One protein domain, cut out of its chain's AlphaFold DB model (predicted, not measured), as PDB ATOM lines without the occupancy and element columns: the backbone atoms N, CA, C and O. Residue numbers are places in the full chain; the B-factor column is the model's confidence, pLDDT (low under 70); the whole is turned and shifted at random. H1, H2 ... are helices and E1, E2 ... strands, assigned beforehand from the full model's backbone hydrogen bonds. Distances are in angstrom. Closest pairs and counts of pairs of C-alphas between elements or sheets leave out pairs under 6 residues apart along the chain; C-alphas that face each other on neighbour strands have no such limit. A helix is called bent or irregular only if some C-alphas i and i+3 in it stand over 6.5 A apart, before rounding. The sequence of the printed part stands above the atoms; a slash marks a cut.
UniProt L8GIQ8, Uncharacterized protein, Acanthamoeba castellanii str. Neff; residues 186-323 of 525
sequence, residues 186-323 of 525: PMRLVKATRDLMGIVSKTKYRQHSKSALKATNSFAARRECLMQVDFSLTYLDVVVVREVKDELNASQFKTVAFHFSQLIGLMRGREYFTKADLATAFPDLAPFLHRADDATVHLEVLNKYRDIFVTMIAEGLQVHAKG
ATOM      1  N   PRO A 186     137.638 141.725 162.059       95.69
ATOM      2  CA  PRO A 186     138.482 140.935 161.163       95.69
ATOM      3  C   PRO A 186     139.971 141.309 161.241       95.69
ATOM      4  O   PRO A 186     140.840 140.432 161.306       95.69
ATOM      5  N   MET A 187     140.304 142.602 161.299       94.00
ATOM      6  CA  MET A 187     141.695 143.057 161.365       94.00
ATOM      7  C   MET A 187     142.333 142.690 162.705       94.00
ATOM      8  O   MET A 187     143.451 142.152 162.741       94.00
ATOM      9  N   ARG A 188     141.612 142.911 163.813       93.94
ATOM     10  CA  ARG A 188     142.076 142.517 165.150       93.94
ATOM     11  C   ARG A 188     142.344 141.013 165.222       93.94
ATOM     12  O   ARG A 188     143.353 140.599 165.802       93.94
ATOM     13  N   LEU A 189     141.499 140.209 164.583       95.25
ATOM     14  CA  LEU A 189     141.637 138.761 164.489       95.25
ATOM     15  C   LEU A 189     142.887 138.330 163.694       95.25
ATOM     16  O   LEU A 189     143.655 137.477 164.157       95.25
ATOM     17  N   VAL A 190     143.142 138.929 162.524       94.81
ATOM     18  CA  VAL A 190     144.341 138.631 161.711       94.81
ATOM     19  C   VAL A 190     145.625 138.913 162.490       94.81
ATOM     20  O   VAL A 190     146.560 138.103 162.446       94.81
ATOM     21  N   LYS A 191     145.669 140.026 163.229       93.56
ATOM     22  CA  LYS A 191     146.822 140.364 164.065       93.56
ATOM     23  C   LYS A 191     146.978 139.419 165.248       93.56
ATOM     24  O   LYS A 191     148.046 138.846 165.429       93.56
ATOM     25  N   ALA A 192     145.925 139.206 166.029       94.19
ATOM     26  CA  ALA A 192     146.043 138.396 167.235       94.19
ATOM     27  C   ALA A 192     146.415 136.937 166.924       94.19
ATOM     28  O   ALA A 192     147.265 136.359 167.595       94.19
ATOM     29  N   THR A 193     145.876 136.347 165.849       95.56
ATOM     30  CA  THR A 193     146.291 135.000 165.409       95.56
ATOM     31  C   THR A 193     147.764 134.943 165.000       95.56
ATOM     32  O   THR A 193     148.436 133.938 165.238       95.56
ATOM     33  N   ARG A 194     148.305 136.019 164.415       94.75
ATOM     34  CA  ARG A 194     149.732 136.138 164.092       94.75
ATOM     35  C   ARG A 194     150.597 136.251 165.346       94.75
ATOM     36  O   ARG A 194     151.609 135.554 165.427       94.75
ATOM     37  N   ASP A 195     150.193 137.081 166.302       94.19
ATOM     38  CA  ASP A 195     150.890 137.263 167.579       94.19
ATOM     39  C   ASP A 195     150.922 135.938 168.364       94.19
ATOM     40  O   ASP A 195     151.988 135.495 168.804       94.19
ATOM     41  N   LEU A 196     149.791 135.220 168.409       96.44
ATOM     42  CA  LEU A 196     149.696 133.871 168.974       96.44
ATOM     43  C   LEU A 196     150.647 132.889 168.278       96.44
ATOM     44  O   LEU A 196     151.356 132.153 168.961       96.44
ATOM     45  N   MET A 197     150.751 132.894 166.944       96.38
ATOM     46  CA  MET A 197     151.757 132.070 166.253       96.38
ATOM     47  C   MET A 197     153.190 132.445 166.623       96.38
ATOM     48  O   MET A 197     154.045 131.563 166.710       96.38
ATOM     49  N   GLY A 198     153.468 133.730 166.851       93.56
ATOM     50  CA  GLY A 198     154.759 134.192 167.356       93.56
ATOM     51  C   GLY A 198     155.111 133.532 168.691       93.56
ATOM     52  O   GLY A 198     156.219 133.011 168.843       93.56
ATOM     53  N   ILE A 199     154.146 133.473 169.612       94.19
ATOM     54  CA  ILE A 199     154.281 132.806 170.914       94.19
ATOM     55  C   ILE A 199     154.441 131.293 170.738       94.19
ATOM     56  O   ILE A 199     155.436 130.728 171.188       94.19
ATOM     57  N   VAL A 200     153.527 130.651 170.007       93.44
ATOM     58  CA  VAL A 200     153.530 129.203 169.736       93.44
ATOM     59  C   VAL A 200     154.817 128.758 169.030       93.44
ATOM     60  O   VAL A 200     155.265 127.625 169.195       93.44
ATOM     61  N   SER A 201     155.488 129.646 168.288       92.12
ATOM     62  CA  SER A 201     156.761 129.340 167.626       92.12
ATOM     63  C   SER A 201     157.946 129.075 168.558       92.12
ATOM     64  O   SER A 201     159.015 128.673 168.081       92.12
ATOM     65  N   LYS A 202     157.765 129.296 169.861       89.19
ATOM     66  CA  LYS A 202     158.731 129.010 170.930       89.19
ATOM     67  C   LYS A 202     158.439 127.699 171.666       89.19
ATOM     68  O   LYS A 202     159.011 127.475 172.710       89.19
ATOM     69  N   THR A 203     157.528 126.884 171.146       89.44
ATOM     70  CA  THR A 203     157.146 125.588 171.724       89.44
ATOM     71  C   THR A 203     157.484 124.466 170.743       89.44
ATOM     72  O   THR A 203     157.898 124.727 169.605       89.44
ATOM     73  N   LYS A 204     157.170 123.214 171.095       88.69
ATOM     74  CA  LYS A 204     157.246 122.061 170.178       88.69
ATOM     75  C   LYS A 204     156.484 122.237 168.856       88.69
ATOM     76  O   LYS A 204     156.822 121.624 167.846       88.69
ATOM     77  N   TYR A 205     155.502 123.139 168.810       92.06
ATOM     78  CA  TYR A 205     154.745 123.470 167.600       92.06
ATOM     79  C   TYR A 205     155.481 124.431 166.648       92.06
ATOM     80  O   TYR A 205     154.916 124.873 165.647       92.06
ATOM     81  N   ARG A 206     156.751 124.770 166.911       92.44
ATOM     82  CA  ARG A 206     157.564 125.721 166.132       92.44
ATOM     83  C   ARG A 206     157.560 125.501 164.627       92.44
ATOM     84  O   ARG A 206     157.518 126.475 163.874       92.44
ATOM     85  N   GLN A 207     157.667 124.254 164.170       93.38
ATOM     86  CA  GLN A 207     157.687 123.963 162.736       93.38
ATOM     87  C   GLN A 207     156.333 124.284 162.089       93.38
ATOM     88  O   GLN A 207     156.301 124.968 161.064       93.38
ATOM     89  N   HIS A 208     155.238 123.868 162.726       94.31
ATOM     90  CA  HIS A 208     153.869 124.110 162.269       94.31
ATOM     91  C   HIS A 208     153.535 125.608 162.279       94.31
ATOM     92  O   HIS A 208     153.159 126.158 161.245       94.31
ATOM     93  N   SER A 209     153.805 126.314 163.381       94.44
ATOM     94  CA  SER A 209     153.516 127.752 163.500       94.44
ATOM     95  C   SER A 209     154.336 128.611 162.533       94.44
ATOM     96  O   SER A 209     153.810 129.534 161.909       94.44
ATOM     97  N   LYS A 210     155.621 128.292 162.315       94.12
ATOM     98  CA  LYS A 210     156.438 128.981 161.299       94.12
ATOM     99  C   LYS A 210     155.992 128.690 159.872       94.12
ATOM    100  O   LYS A 210     156.218 129.539 159.009       94.12
ATOM    101  N   SER A 211     155.436 127.507 159.617       95.00
ATOM    102  CA  SER A 211     154.824 127.179 158.330       95.00
ATOM    103  C   SER A 211     153.563 128.022 158.124       95.00
ATOM    104  O   SER A 211     153.474 128.752 157.138       95.00
ATOM    105  N   ALA A 212     152.670 128.053 159.118       94.94
ATOM    106  CA  ALA A 212     151.442 128.847 159.101       94.94
ATOM    107  C   ALA A 212     151.697 130.354 158.904       94.94
ATOM    108  O   ALA A 212     151.012 131.011 158.122       94.94
ATOM    109  N   LEU A 213     152.738 130.908 159.538       92.62
ATOM    110  CA  LEU A 213     153.143 132.311 159.360       92.62
ATOM    111  C   LEU A 213     153.613 132.659 157.938       92.62
ATOM    112  O   LEU A 213     153.611 133.835 157.581       92.62
ATOM    113  N   LYS A 214     154.060 131.671 157.153       91.62
ATOM    114  CA  LYS A 214     154.595 131.858 155.793       91.62
ATOM    115  C   LYS A 214     153.634 131.421 154.690       91.62
ATOM    116  O   LYS A 214     153.937 131.659 153.523       91.62
ATOM    117  N   ALA A 215     152.551 130.734 155.038       87.56
ATOM    118  CA  ALA A 215     151.605 130.208 154.070       87.56
ATOM    119  C   ALA A 215     150.934 131.343 153.279       87.56
ATOM    120  O   ALA A 215     150.679 132.416 153.822       87.56
ATOM    121  N   THR A 216     150.621 131.086 152.006       74.94
ATOM    122  CA  THR A 216     149.903 132.037 151.140       74.94
ATOM    123  C   THR A 216     148.522 132.360 151.715       74.94
ATOM    124  O   THR A 216     148.199 133.525 151.902       74.94
ATOM    125  N   ASN A 217     147.749 131.339 152.109       78.75
ATOM    126  CA  ASN A 217     146.559 131.521 152.944       78.75
ATOM    127  C   ASN A 217     146.949 131.441 154.425       78.75
ATOM    128  O   ASN A 217     146.694 130.450 155.115       78.75
ATOM    129  N   SER A 218     147.646 132.476 154.895       84.38
ATOM    130  CA  SER A 218     148.201 132.472 156.248       84.38
ATOM    131  C   SER A 218     147.125 132.363 157.330       84.38
ATOM    132  O   SER A 218     147.399 131.799 158.381       84.38
ATOM    133  N   PHE A 219     145.896 132.825 157.088       90.88
ATOM    134  CA  PHE A 219     144.836 132.785 158.093       90.88
ATOM    135  C   PHE A 219     144.308 131.369 158.355       90.88
ATOM    136  O   PHE A 219     144.323 130.918 159.500       90.88
ATOM    137  N   ALA A 220     143.923 130.635 157.305       92.06
ATOM    138  CA  ALA A 220     143.443 129.260 157.453       92.06
ATOM    139  C   ALA A 220     144.509 128.353 158.098       92.06
ATOM    140  O   ALA A 220     144.207 127.607 159.028       92.06
ATOM    141  N   ALA A 221     145.771 128.497 157.680       94.56
ATOM    142  CA  ALA A 221     146.885 127.744 158.253       94.56
ATOM    143  C   ALA A 221     147.152 128.102 159.729       94.56
ATOM    144  O   ALA A 221     147.499 127.229 160.524       94.56
ATOM    145  N   ARG A 222     146.985 129.375 160.127       95.38
ATOM    146  CA  ARG A 222     147.084 129.799 161.539       95.38
ATOM    147  C   ARG A 222     145.980 129.169 162.384       95.38
ATOM    148  O   ARG A 222     146.274 128.699 163.478       95.38
ATOM    149  N   ARG A 223     144.741 129.131 161.879       95.38
ATOM    150  CA  ARG A 223     143.611 128.477 162.557       95.38
ATOM    151  C   ARG A 223     143.873 126.988 162.765       95.38
ATOM    152  O   ARG A 223     143.744 126.504 163.882       95.38
ATOM    153  N   GLU A 224     144.278 126.281 161.712       95.75
ATOM    154  CA  GLU A 224     144.598 124.851 161.791       95.75
ATOM    155  C   GLU A 224     145.751 124.585 162.766       95.75
ATOM    156  O   GLU A 224     145.673 123.677 163.589       95.75
ATOM    157  N   CYS A 225     146.795 125.419 162.742       96.50
ATOM    158  CA  CYS A 225     147.873 125.318 163.718       96.50
ATOM    159  C   CYS A 225     147.350 125.513 165.147       96.50
ATOM    160  O   CYS A 225     147.715 124.732 166.017       96.50
ATOM    161  N   LEU A 226     146.499 126.516 165.400       96.56
ATOM    162  CA  LEU A 226     145.918 126.742 166.729       96.56
ATOM    163  C   LEU A 226     145.105 125.542 167.213       96.56
ATOM    164  O   LEU A 226     145.247 125.187 168.373       96.56
ATOM    165  N   MET A 227     144.340 124.874 166.345       96.44
ATOM    166  CA  MET A 227     143.585 123.659 166.701       96.44
ATOM    167  C   MET A 227     144.460 122.530 167.250       96.44
ATOM    168  O   MET A 227     143.986 121.700 168.018       96.44
ATOM    169  N   GLN A 228     145.729 122.483 166.848       96.06
ATOM    170  CA  GLN A 228     146.667 121.437 167.251       96.06
ATOM    171  C   GLN A 228     147.464 121.795 168.515       96.06
ATOM    172  O   GLN A 228     148.112 120.923 169.096       96.06
ATOM    173  N   VAL A 229     147.467 123.069 168.926       95.25
ATOM    174  CA  VAL A 229     148.283 123.561 170.047       95.25
ATOM    175  C   VAL A 229     147.654 123.168 171.365       95.25
ATOM    176  O   VAL A 229     146.689 123.797 171.768       95.25
ATOM    177  N   ASP A 230     148.241 122.215 172.077       95.38
ATOM    178  CA  ASP A 230     147.894 121.895 173.459       95.38
ATOM    179  C   ASP A 230     148.833 122.630 174.426       95.38
ATOM    180  O   ASP A 230     150.017 122.299 174.524       95.38
ATOM    181  N   PHE A 231     148.304 123.627 175.141       92.81
ATOM    182  CA  PHE A 231     149.064 124.430 176.099       92.81
ATOM    183  C   PHE A 231     149.516 123.623 177.322       92.81
ATOM    184  O   PHE A 231     150.599 123.895 177.837       92.81
ATOM    185  N   SER A 232     148.778 122.587 177.736       89.12
ATOM    186  CA  SER A 232     149.167 121.730 178.871       89.12
ATOM    187  C   SER A 232     150.451 120.945 178.590       89.12
ATOM    188  O   SER A 232     151.272 120.715 179.476       89.12
ATOM    189  N   LEU A 233     150.691 120.622 177.317       82.62
ATOM    190  CA  LEU A 233     151.885 119.906 176.883       82.62
ATOM    191  C   LEU A 233     153.063 120.824 176.534       82.62
ATOM    192  O   LEU A 233     154.092 120.328 176.076       82.62
ATOM    193  N   THR A 234     152.928 122.144 176.703       71.25
ATOM    194  CA  THR A 234     154.040 123.089 176.486       71.25
ATOM    195  C   THR A 234     154.972 123.202 177.690       71.25
ATOM    196  O   THR A 234     156.077 123.709 177.541       71.25
ATOM    197  N   TYR A 235     154.548 122.694 178.852       62.28
ATOM    198  CA  TYR A 235     155.299 122.750 180.109       62.28
ATOM    199  C   TYR A 235     156.029 121.435 180.452       62.28
ATOM    200  O   TYR A 235     156.960 121.428 181.246       62.28
ATOM    201  N   LEU A 236     155.639 120.304 179.849       54.34
ATOM    202  CA  LEU A 236     156.084 118.962 180.267       54.34
ATOM    203  C   LEU A 236     157.281 118.380 179.483       54.34
ATOM    204  O   LEU A 236     157.793 117.330 179.864       54.34
ATOM    205  N   ASP A 237     157.778 119.037 178.430       47.91
ATOM    206  CA  ASP A 237     158.818 118.478 177.534       47.91
ATOM    207  C   ASP A 237     160.282 118.775 177.968       47.91
ATOM    208  O   ASP A 237     161.220 118.693 177.174       47.91
ATOM    209  N   VAL A 238     160.515 119.075 179.252       48.06
ATOM    210  CA  VAL A 238     161.809 119.564 179.787       48.06
ATOM    211  C   VAL A 238     162.870 118.466 179.967       48.06
ATOM    212  O   VAL A 238     164.056 118.751 180.129       48.06
ATOM    213  N   VAL A 239     162.504 117.185 179.921       46.66
ATOM    214  CA  VAL A 239     163.400 116.143 180.455       46.66
ATOM    215  C   VAL A 239     164.453 115.624 179.458       46.66
ATOM    216  O   VAL A 239     165.423 115.014 179.901       46.66
ATOM    217  N   VAL A 240     164.366 115.865 178.139       45.06
ATOM    218  CA  VAL A 240     165.233 115.108 177.192       45.06
ATOM    219  C   VAL A 240     166.082 115.925 176.206       45.06
ATOM    220  O   VAL A 240     167.027 115.366 175.652       45.06
ATOM    221  N   VAL A 241     165.894 117.237 176.008       45.66
ATOM    222  CA  VAL A 241     166.715 117.976 175.017       45.66
ATOM    223  C   VAL A 241     167.327 119.246 175.605       45.66
ATOM    224  O   VAL A 241     166.754 120.328 175.577       45.66
ATOM    225  N   ARG A 242     168.551 119.093 176.114       43.38
ATOM    226  CA  ARG A 242     169.367 120.065 176.862       43.38
ATOM    227  C   ARG A 242     169.744 121.392 176.170       43.38
ATOM    228  O   ARG A 242     170.616 122.080 176.685       43.38
ATOM    229  N   GLU A 243     169.137 121.801 175.057       53.91
ATOM    230  CA  GLU A 243     169.598 123.003 174.329       53.91
ATOM    231  C   GLU A 243     168.506 123.951 173.816       53.91
ATOM    232  O   GLU A 243     168.832 124.947 173.167       53.91
ATOM    233  N   VAL A 244     167.224 123.728 174.127       51.78
ATOM    234  CA  VAL A 244     166.171 124.651 173.680       51.78
ATOM    235  C   VAL A 244     165.339 125.149 174.858       51.78
ATOM    236  O   VAL A 244     164.617 124.392 175.491       51.78
ATOM    237  N   LYS A 245     165.456 126.452 175.153       54.38
ATOM    238  CA  LYS A 245     164.557 127.207 176.045       54.38
ATOM    239  C   LYS A 245     163.163 127.314 175.393       54.38
ATOM    240  O   LYS A 245     162.787 128.390 174.932       54.38
ATOM    241  N   ASP A 246     162.458 126.189 175.278       60.97
ATOM    242  CA  ASP A 246     161.170 126.044 174.572       60.97
ATOM    243  C   ASP A 246     159.939 126.184 175.495       60.97
ATOM    244  O   ASP A 246     158.816 125.839 175.121       60.97
ATOM    245  N   GLU A 247     160.125 126.715 176.704       75.06
ATOM    246  CA  GLU A 247     159.028 126.957 177.640       75.06
ATOM    247  C   GLU A 247     158.418 128.346 177.449       75.06
ATOM    248  O   GLU A 247     159.107 129.359 177.269       75.06
ATOM    249  N   LEU A 248     157.089 128.394 177.514       88.12
ATOM    250  CA  LEU A 248     156.371 129.651 177.640       88.12
ATOM    251  C   LEU A 248     156.478 130.137 179.086       88.12
ATOM    252  O   LEU A 248     156.176 129.402 180.019       88.12
ATOM    253  N   ASN A 249     156.877 131.391 179.276       89.81
ATOM    254  CA  ASN A 249     156.891 132.014 180.597       89.81
ATOM    255  C   ASN A 249     155.525 132.628 180.964       89.81
ATOM    256  O   ASN A 249     154.652 132.809 180.109       89.81
ATOM    257  N   ALA A 250     155.360 133.026 182.230       91.06
ATOM    258  CA  ALA A 250     154.131 133.644 182.738       91.06
ATOM    259  C   ALA A 250     153.676 134.870 181.919       91.06
ATOM    260  O   ALA A 250     152.483 135.076 181.700       91.06
ATOM    261  N   SER A 251     154.613 135.666 181.387       90.06
ATOM    262  CA  SER A 251     154.281 136.809 180.524       90.06
ATOM    263  C   SER A 251     153.663 136.370 179.192       90.06
ATOM    264  O   SER A 251     152.736 137.006 178.696       90.06
ATOM    265  N   GLN A 252     154.125 135.257 178.622       94.25
ATOM    266  CA  GLN A 252     153.568 134.701 177.391       94.25
ATOM    267  C   GLN A 252     152.187 134.088 177.614       94.25
ATOM    268  O   GLN A 252     151.298 134.341 176.804       94.25
ATOM    269  N   PHE A 253     151.979 133.352 178.710       95.31
ATOM    270  CA  PHE A 253     150.650 132.845 179.060       95.31
ATOM    271  C   PHE A 253     149.654 133.978 179.315       95.31
ATOM    272  O   PHE A 253     148.545 133.937 178.784       95.31
ATOM    273  N   LYS A 254     150.076 135.045 180.008       94.94
ATOM    274  CA  LYS A 254     149.289 136.276 180.163       94.94
ATOM    275  C   LYS A 254     148.864 136.852 178.812       94.94
ATOM    276  O   LYS A 254     147.705 137.212 178.639       94.94
ATOM    277  N   THR A 255     149.774 136.921 177.840       95.06
ATOM    278  CA  THR A 255     149.459 137.424 176.492       95.06
ATOM    279  C   THR A 255     148.492 136.507 175.738       95.06
ATOM    280  O   THR A 255     147.577 137.003 175.087       95.06
ATOM    281  N   VAL A 256     148.636 135.181 175.852       97.38
ATOM    282  CA  VAL A 256     147.688 134.213 175.268       97.38
ATOM    283  C   VAL A 256     146.291 134.384 175.872       97.38
ATOM    284  O   VAL A 256     145.324 134.557 175.129       97.38
ATOM    285  N   ALA A 257     146.189 134.405 177.205       97.75
ATOM    286  CA  ALA A 257     144.935 134.608 177.924       97.75
ATOM    287  C   ALA A 257     144.273 135.940 177.544       97.75
ATOM    288  O   ALA A 257     143.077 135.974 177.252       97.75
ATOM    289  N   PHE A 258     145.057 137.020 177.476       96.12
ATOM    290  CA  PHE A 258     144.581 138.343 177.073       96.12
ATOM    291  C   PHE A 258     144.030 138.337 175.639       96.12
ATOM    292  O   PHE A 258     142.946 138.855 175.398       96.12
ATOM    293  N   HIS A 259     144.724 137.711 174.681       96.38
ATOM    294  CA  HIS A 259     144.225 137.623 173.306       96.38
ATOM    295  C   HIS A 259     142.927 136.819 173.195       96.38
ATOM    296  O   HIS A 259     142.009 137.275 172.515       96.38
ATOM    297  N   PHE A 260     142.830 135.652 173.842       98.00
ATOM    298  CA  PHE A 260     141.606 134.848 173.776       98.00
ATOM    299  C   PHE A 260     140.420 135.567 174.409       98.00
ATOM    300  O   PHE A 260     139.383 135.703 173.764       98.00
ATOM    301  N   SER A 261     140.580 136.059 175.636       97.69
ATOM    302  CA  SER A 261     139.516 136.767 176.352       97.69
ATOM    303  C   SER A 261     139.056 138.017 175.598       97.69
ATOM    304  O   SER A 261     137.860 138.177 175.354       97.69
ATOM    305  N   GLN A 262     139.989 138.846 175.123       95.38
ATOM    306  CA  GLN A 262     139.644 140.057 174.384       95.38
ATOM    307  C   GLN A 262     138.946 139.755 173.051       95.38
ATOM    308  O   GLN A 262     137.949 140.394 172.744       95.38
ATOM    309  N   LEU A 263     139.418 138.784 172.257       96.00
ATOM    310  CA  LEU A 263     138.781 138.445 170.975       96.00
ATOM    311  C   LEU A 263     137.417 137.787 171.153       96.00
ATOM    312  O   LEU A 263     136.503 138.073 170.388       96.00
ATOM    313  N   ILE A 264     137.269 136.897 172.136       97.31
ATOM    314  CA  ILE A 264     135.979 136.271 172.434       97.31
ATOM    315  C   ILE A 264     134.988 137.332 172.914       97.31
ATOM    316  O   ILE A 264     133.845 137.330 172.466       97.31
ATOM    317  N   GLY A 265     135.425 138.250 173.784       95.25
ATOM    318  CA  GLY A 265     134.639 139.418 174.174       95.25
ATOM    319  C   GLY A 265     134.210 140.230 172.958       95.25
ATOM    320  O   GLY A 265     133.018 140.443 172.755       95.25
ATOM    321  N   LEU A 266     135.169 140.569 172.097       92.81
ATOM    322  CA  LEU A 266     134.953 141.385 170.911       92.81
ATOM    323  C   LEU A 266     133.973 140.751 169.923       92.81
ATOM    324  O   LEU A 266     133.064 141.412 169.438       92.81
ATOM    325  N   MET A 267     134.107 139.451 169.658       94.06
ATOM    326  CA  MET A 267     133.162 138.725 168.809       94.06
ATOM    327  C   MET A 267     131.759 138.676 169.433       94.06
ATOM    328  O   MET A 267     130.775 138.643 168.707       94.06
ATOM    329  N   ARG A 268     131.646 138.730 170.765       92.44
ATOM    330  CA  ARG A 268     130.372 138.889 171.491       92.44
ATOM    331  C   ARG A 268     129.922 140.357 171.611       92.44
ATOM    332  O   ARG A 268     129.005 140.626 172.383       92.44
ATOM    333  N   GLY A 269     130.594 141.277 170.913       89.12
ATOM    334  CA  GLY A 269     130.371 142.728 170.918       89.12
ATOM    335  C   GLY A 269     130.613 143.418 172.246       89.12
ATOM    336  O   GLY A 269     129.984 144.426 172.531       89.12
ATOM    337  N   ARG A 270     131.506 142.876 173.073       90.44
ATOM    338  CA  ARG A 270     131.971 143.544 174.287       90.44
ATOM    339  C   ARG A 270     133.450 143.838 174.168       90.44
ATOM    340  O   ARG A 270     134.255 142.925 173.978       90.44
ATOM    341  N   GLU A 271     133.811 145.100 174.315       89.06
ATOM    342  CA  GLU A 271     135.212 145.484 174.356       89.06
ATOM    343  C   GLU A 271     135.749 145.454 175.785       89.06
ATOM    344  O   GLU A 271     135.088 145.856 176.737       89.06
ATOM    345  N   TYR A 272     136.976 144.960 175.925       91.44
ATOM    346  CA  TYR A 272     137.676 144.891 177.197       91.44
ATOM    347  C   TYR A 272     139.124 145.328 176.982       91.44
ATOM    348  O   TYR A 272     139.821 144.796 176.105       91.44
ATOM    349  N   PHE A 273     139.582 146.285 177.788       88.56
ATOM    350  CA  PHE A 273     140.928 146.858 177.677       88.56
ATOM    351  C   PHE A 273     141.768 146.665 178.934       88.56
ATOM    352  O   PHE A 273     142.993 146.586 178.832       88.56
ATOM    353  N   THR A 274     141.140 146.518 180.101       89.88
ATOM    354  CA  THR A 274     141.862 146.299 181.354       89.88
ATOM    355  C   THR A 274     141.929 144.816 181.719       89.88
ATOM    356  O   THR A 274     141.096 143.999 181.319       89.88
ATOM    357  N   LYS A 275     142.945 144.448 182.509       91.81
ATOM    358  CA  LYS A 275     143.053 143.089 183.064       91.81
ATOM    359  C   LYS A 275     141.891 142.793 184.011       91.81
ATOM    360  O   LYS A 275     141.410 141.668 184.007       91.81
ATOM    361  N   ALA A 276     141.452 143.790 184.781       92.25
ATOM    362  CA  ALA A 276     140.357 143.660 185.734       92.25
ATOM    363  C   ALA A 276     139.025 143.353 185.031       92.25
ATOM    364  O   ALA A 276     138.326 142.421 185.432       92.25
ATOM    365  N   ASP A 277     138.717 144.054 183.935       93.62
ATOM    366  CA  ASP A 277     137.497 143.794 183.158       93.62
ATOM    367  C   ASP A 277     137.527 142.394 182.543       93.62
ATOM    368  O   ASP A 277     136.553 141.645 182.622       93.62
ATOM    369  N   LEU A 278     138.676 142.002 181.979       95.69
ATOM    370  CA  LEU A 278     138.861 140.668 181.414       95.69
ATOM    371  C   LEU A 278     138.760 139.572 182.480       95.69
ATOM    372  O   LEU A 278     138.110 138.562 182.234       95.69
ATOM    373  N   ALA A 279     139.367 139.755 183.653       96.56
ATOM    374  CA  ALA A 279     139.284 138.805 184.760       96.56
ATOM    375  C   ALA A 279     137.851 138.693 185.299       96.56
ATOM    376  O   ALA A 279     137.407 137.602 185.641       96.56
ATOM    377  N   THR A 280     137.098 139.793 185.307       96.81
ATOM    378  CA  THR A 280     135.681 139.796 185.696       96.81
ATOM    379  C   THR A 280     134.820 139.056 184.671       96.81
ATOM    380  O   THR A 280     133.976 138.239 185.036       96.81
ATOM    381  N   ALA A 281     135.042 139.303 183.378       97.25
ATOM    382  CA  ALA A 281     134.290 138.668 182.297       97.25
ATOM    383  C   ALA A 281     134.682 137.197 182.057       97.25
ATOM    384  O   ALA A 281     133.866 136.408 181.573       97.25
ATOM    385  N   PHE A 282     135.923 136.828 182.378       97.81
ATOM    386  CA  PHE A 282     136.517 135.514 182.138       97.81
ATOM    387  C   PHE A 282     137.306 135.044 183.375       97.81
ATOM    388  O   PHE A 282     138.537 134.961 183.323       97.81
ATOM    389  N   PRO A 283     136.619 134.709 184.483       97.81
ATOM    390  CA  PRO A 283     137.257 134.431 185.774       97.81
ATOM    391  C   PRO A 283     138.272 133.288 185.721       97.81
ATOM    392  O   PRO A 283     139.338 133.391 186.320       97.81
ATOM    393  N   ASP A 284     138.014 132.251 184.921       98.06
ATOM    394  CA  ASP A 284     138.951 131.138 184.728       98.06
ATOM    395  C   ASP A 284     140.325 131.597 184.185       98.06
ATOM    396  O   ASP A 284     141.336 130.939 184.409       98.06
ATOM    397  N   LEU A 285     140.382 132.718 183.449       98.06
ATOM    398  CA  LEU A 285     141.623 133.268 182.890       98.06
ATOM    399  C   LEU A 285     142.346 134.228 183.843       98.06
ATOM    400  O   LEU A 285     143.485 134.608 183.556       98.06
ATOM    401  N   ALA A 286     141.728 134.613 184.964       97.19
ATOM    402  CA  ALA A 286     142.300 135.563 185.914       97.19
ATOM    403  C   ALA A 286     143.701 135.157 186.423       97.19
ATOM    404  O   ALA A 286     144.586 136.022 186.393       97.19
ATOM    405  N   PRO A 287     143.984 133.880 186.776       97.25
ATOM    406  CA  PRO A 287     145.327 133.469 187.196       97.25
ATOM    407  C   PRO A 287     146.402 133.798 186.151       97.25
ATOM    408  O   PRO A 287     147.466 134.319 186.478       97.25
ATOM    409  N   PHE A 288     146.106 133.598 184.864       96.88
ATOM    410  CA  PHE A 288     147.031 133.919 183.774       96.88
ATOM    411  C   PHE A 288     147.183 135.424 183.554       96.88
ATOM    412  O   PHE A 288     148.291 135.907 183.325       96.88
ATOM    413  N   LEU A 289     146.080 136.177 183.616       95.44
ATOM    414  CA  LEU A 289     146.079 137.630 183.411       95.44
ATOM    415  C   LEU A 289     146.910 138.360 184.477       95.44
ATOM    416  O   LEU A 289     147.622 139.317 184.147       95.44
ATOM    417  N   HIS A 290     146.855 137.878 185.720       94.38
ATOM    418  CA  HIS A 290     147.598 138.416 186.861       94.38
ATOM    419  C   HIS A 290     148.945 137.728 187.108       94.38
ATOM    420  O   HIS A 290     149.688 138.179 187.973       94.38
ATOM    421  N   ARG A 291     149.303 136.714 186.304       93.94
ATOM    422  CA  ARG A 291     150.542 135.927 186.443       93.94
ATOM    423  C   ARG A 291     150.680 135.293 187.834       93.94
ATOM    424  O   ARG A 291     151.753 135.354 188.420       93.94
ATOM    425  N   ALA A 292     149.599 134.713 188.349       93.50
ATOM    426  CA  ALA A 292     149.634 133.968 189.601       93.50
ATOM    427  C   ALA A 292     150.649 132.813 189.515       93.50
ATOM    428  O   ALA A 292     150.789 132.187 188.457       93.50
ATOM    429  N   ASP A 293     151.346 132.533 190.617       90.50
ATOM    430  CA  ASP A 293     152.411 131.522 190.668       90.50
ATOM    431  C   ASP A 293     151.902 130.108 190.337       90.50
ATOM    432  O   ASP A 293     152.635 129.285 189.789       90.50
ATOM    433  N   ASP A 294     150.627 129.839 190.615       90.94
ATOM    434  CA  ASP A 294     149.941 128.575 190.356       90.94
ATOM    435  C   ASP A 294     149.231 128.519 188.993       90.94
ATOM    436  O   ASP A 294     148.645 127.495 188.645       90.94
ATOM    437  N   ALA A 295     149.310 129.565 188.162       90.12
ATOM    438  CA  ALA A 295     148.601 129.605 186.880       90.12
ATOM    439  C   ALA A 295     148.985 128.438 185.946       90.12
ATOM    440  O   ALA A 295     148.159 127.953 185.174       90.12
ATOM    441  N   THR A 296     150.226 127.948 186.021       88.31
ATOM    442  CA  THR A 296     150.705 126.806 185.218       88.31
ATOM    443  C   THR A 296     150.059 125.473 185.601       88.31
ATOM    444  O   THR A 296     150.087 124.542 184.798       88.31
ATOM    445  N   VAL A 297     149.426 125.378 186.774       89.06
ATOM    446  CA  VAL A 297     148.635 124.207 187.187       89.06
ATOM    447  C   VAL A 297     147.337 124.099 186.375       89.06
ATOM    448  O   VAL A 297     146.795 123.007 186.251       89.06
ATOM    449  N   HIS A 298     146.880 125.205 185.773       92.88
ATOM    450  CA  HIS A 298     145.570 125.329 185.128       92.88
ATOM    451  C   HIS A 298     145.632 125.478 183.596       92.88
ATOM    452  O   HIS A 298     144.749 126.084 182.979       92.88
ATOM    453  N   LEU A 299     146.696 124.998 182.941       94.56
ATOM    454  CA  LEU A 299     146.928 125.209 181.499       94.56
ATOM    455  C   LEU A 299     145.813 124.656 180.591       94.56
ATOM    456  O   LEU A 299     145.636 125.139 179.469       94.56
ATOM    457  N   GLU A 300     145.024 123.695 181.065       95.88
ATOM    458  CA  GLU A 300     143.815 123.197 180.404       95.88
ATOM    459  C   GLU A 300     142.766 124.291 180.170       95.88
ATOM    460  O   GLU A 300     142.021 124.239 179.186       95.88
ATOM    461  N   VAL A 301     142.745 125.335 181.003       97.69
ATOM    462  CA  VAL A 301     141.874 126.494 180.800       97.69
ATOM    463  C   VAL A 301     142.235 127.212 179.499       97.69
ATOM    464  O   VAL A 301     141.346 127.565 178.724       97.69
ATOM    465  N   LEU A 302     143.523 127.377 179.181       97.75
ATOM    466  CA  LEU A 302     143.928 127.999 177.914       97.75
ATOM    467  C   LEU A 302     143.473 127.172 176.701       97.75
ATOM    468  O   LEU A 302     143.085 127.750 175.686       97.75
ATOM    469  N   ASN A 303     143.448 125.838 176.813       97.75
ATOM    470  CA  ASN A 303     142.898 124.955 175.778       97.75
ATOM    471  C   ASN A 303     141.382 125.137 175.610       97.75
ATOM    472  O   ASN A 303     140.907 125.254 174.482       97.75
ATOM    473  N   LYS A 304     140.628 125.249 176.713       98.00
ATOM    474  CA  LYS A 304     139.188 125.558 176.676       98.00
ATOM    475  C   LYS A 304     138.917 126.845 175.890       98.00
ATOM    476  O   LYS A 304     138.064 126.862 175.004       98.00
ATOM    477  N   TYR A 305     139.648 127.924 176.178       98.38
ATOM    478  CA  TYR A 305     139.449 129.206 175.492       98.38
ATOM    479  C   TYR A 305     139.963 129.219 174.050       98.38
ATOM    480  O   TYR A 305     139.342 129.853 173.199       98.38
ATOM    481  N   ARG A 306     141.036 128.476 173.748       97.94
ATOM    482  CA  ARG A 306     141.475 128.194 172.374       97.94
ATOM    483  C   ARG A 306     140.351 127.550 171.565       97.94
ATOM    484  O   ARG A 306     140.090 128.003 170.455       97.94
ATOM    485  N   ASP A 307     139.681 126.539 172.112       97.69
ATOM    486  CA  ASP A 307     138.614 125.819 171.411       97.69
ATOM    487  C   ASP A 307     137.396 126.706 171.176       97.69
ATOM    488  O   ASP A 307     136.922 126.792 170.046       97.69
ATOM    489  N   ILE A 308     136.961 127.458 172.195       97.12
ATOM    490  CA  ILE A 308     135.895 128.461 172.041       97.12
ATOM    491  C   ILE A 308     136.256 129.443 170.922       97.12
ATOM    492  O   ILE A 308     135.458 129.674 170.012       97.12
ATOM    493  N   PHE A 309     137.465 130.006 170.973       96.94
ATOM    494  CA  PHE A 309     137.938 130.969 169.987       96.94
ATOM    495  C   PHE A 309     137.947 130.386 168.569       96.94
ATOM    496  O   PHE A 309     137.416 131.008 167.651       96.94
ATOM    497  N   VAL A 310     138.510 129.187 168.382       95.62
ATOM    498  CA  VAL A 310     138.567 128.522 167.075       95.62
ATOM    499  C   VAL A 310     137.170 128.197 166.543       95.62
ATOM    500  O   VAL A 310     136.922 128.381 165.352       95.62
ATOM    501  N   THR A 311     136.258 127.728 167.396       94.38
ATOM    502  CA  THR A 311     134.875 127.451 166.997       94.38
ATOM    503  C   THR A 311     134.189 128.723 166.504       94.38
ATOM    504  O   THR A 311     133.616 128.713 165.417       94.38
ATOM    505  N   MET A 312     134.326 129.841 167.225       93.56
ATOM    506  CA  MET A 312     133.706 131.117 166.843       93.56
ATOM    507  C   MET A 312     134.191 131.662 165.491       93.56
ATOM    508  O   MET A 312     133.419 132.306 164.790       93.56
ATOM    509  N   ILE A 313     135.447 131.400 165.108       93.00
ATOM    510  CA  ILE A 313     135.992 131.808 163.797       93.00
ATOM    511  C   ILE A 313     135.739 130.782 162.683       93.00
ATOM    512  O   ILE A 313     136.070 131.039 161.526       93.00
ATOM    513  N   ALA A 314     135.261 129.583 163.021       90.19
ATOM    514  CA  ALA A 314     134.960 128.525 162.060       90.19
ATOM    515  C   ALA A 314     133.479 128.504 161.667       90.19
ATOM    516  O   ALA A 314     133.161 128.159 160.530       90.19
ATOM    517  N   GLU A 315     132.585 128.865 162.587       86.94
ATOM    518  CA  GLU A 315     131.154 128.977 162.317       86.94
ATOM    519  C   GLU A 315     130.877 130.192 161.419       86.94
ATOM    520  O   GLU A 315     131.274 131.312 161.727       86.94
ATOM    521  N   GLY A 316     130.204 129.981 160.287       83.88
ATOM    522  CA  GLY A 316     129.693 131.081 159.468       83.88
ATOM    523  C   GLY A 316     130.688 131.754 158.520       83.88
ATOM    524  O   GLY A 316     130.262 132.384 157.558       83.88
ATOM    525  N   LEU A 317     131.998 131.640 158.768       93.12
ATOM    526  CA  LEU A 317     133.020 132.470 158.124       93.12
ATOM    527  C   LEU A 317     133.837 131.737 157.048       93.12
ATOM    528  O   LEU A 317     134.497 130.726 157.305       93.12
ATOM    529  N   GLN A 318     133.891 132.328 155.858       93.50
ATOM    530  CA  GLN A 318     134.782 131.967 154.758       93.50
ATOM    531  C   GLN A 318     135.867 133.039 154.594       93.50
ATOM    532  O   GLN A 318     135.605 134.239 154.683       93.50
ATOM    533  N   VAL A 319     137.110 132.604 154.370       95.00
ATOM    534  CA  VAL A 319     138.245 133.511 154.142       95.00
ATOM    535  C   VAL A 319     138.972 133.113 152.866       95.00
ATOM    536  O   VAL A 319     139.613 132.059 152.800       95.00
ATOM    537  N   HIS A 320     138.894 133.978 151.860       94.56
ATOM    538  CA  HIS A 320     139.523 133.787 150.556       94.56
ATOM    539  C   HIS A 320     140.853 134.535 150.516       94.56
ATOM    540  O   HIS A 320     140.950 135.654 151.007       94.56
ATOM    541  N   ALA A 321     141.890 133.939 149.928       94.38
ATOM    542  CA  ALA A 321     143.212 134.558 149.844       94.38
ATOM    543  C   ALA A 321     143.601 134.850 148.388       94.38
ATOM    544  O   ALA A 321     143.519 133.965 147.536       94.38
ATOM    545  N   LYS A 322     144.097 136.063 148.122       93.81
ATOM    546  CA  LYS A 322     144.713 136.473 146.848       93.81
ATOM    547  C   LYS A 322     146.050 137.149 147.138       93.81
ATOM    548  O   LYS A 322     146.125 138.331 147.469       93.81
ATOM    549  N   GLY A 323     147.128 136.369 147.061       91.31
ATOM    550  CA  GLY A 323     148.438 136.820 147.535       91.31
ATOM    551  C   GLY A 323     148.386 137.151 149.037       91.31
ATOM    552  O   GLY A 323     147.980 136.285 149.808       91.31
TER     553      GLY A 323
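What this domain is: This is residues 186 to 323 of the 525 residues of an uncharacterized protein of Acanthamoeba castellanii str. Neff (UniProt L8GIQ8). The domain is a flat slab of helices, with H4 and the long, kinked H7 side by side in its middle. H1, H2 and H3 pack to one side of this pair, H1 on H4 and H3 on H7, while the small hairpin of H5 and H6 packs to the other side, and E1 runs off beyond the end of H7. The printed part has 138 residues with seven named helices followed by one named strand, E1, which pairs with no named strand; the class is mostly helix. It is compact, with a radius of gyration of the C-alphas of 15.0 A, and spans 43 by 36 by 19 A.

How they stand to each other: H1, residues 186 to 200, touches H2, residues 206 to 212, with residues 197 to 200 alone; they form a helical hairpin, and the closest C-alphas, of Met 197 and Ser 209, are 5.4 A apart. H2 forms another helical hairpin with H3, residues 218 to 228, closest at Ala 212 and Ala 221, 4.8 A between C-alphas. H4, residues 250 to 267, is the hub, touching four helices. It touches H1 at a shallow tilt of 22 degrees, opposite ways, the closest C-alphas being those of Ala 192 and His 259, 6.4 A. H5, residues 275 to 281, and H6, residues 283 to 290, form a helical hairpin, with C-alphas 279 and 286 closest at 4.6 A. H6 touches H4 at a steep tilt of 43 degrees, closest at Lys 254 and Leu 289, 4.8 A between C-alphas. H7, residues 295 to 314, has a kink of 32 degrees near residue 302 and touches H4 at a shallow tilt of 32 degrees, the same way; the closest C-alphas, of Ile 264 and Phe 309, are 6.2 A apart. With residues 306 to 310 alone it touches H3, closest at Arg 223 and Val 310, 6.8 A between C-alphas. E1, residues 317 to 322, and H7 meet only through their link. Every O i to N i+4 pair is within hydrogen-bond range in H1 to H5, against 2 of 4 in H6 and 11 of 16 in H7.

Where its parts are: H1 begins at C-alpha 186 (138.482, 140.935, 161.163) and is 20.9 A long. H4 measures 25.7 A and H7 28.3 A. H6 and H7 are irregular: C-alphas 284 and 287 are 7.2 A apart, and C-alphas 297 and 300 are 8.4 A apart. E1 ends at C-alpha 322 (144.713, 136.473, 146.848).

The domain as a whole: The two C-alphas farthest apart, those of Arg 242 and Gly 269, are 45.5 A apart. The printed part has no cut. The link from H3 to H4, residues 229 to 249, is long. Residues 235 to 246 are under pLDDT 70; the mean of the printed part is 89.6.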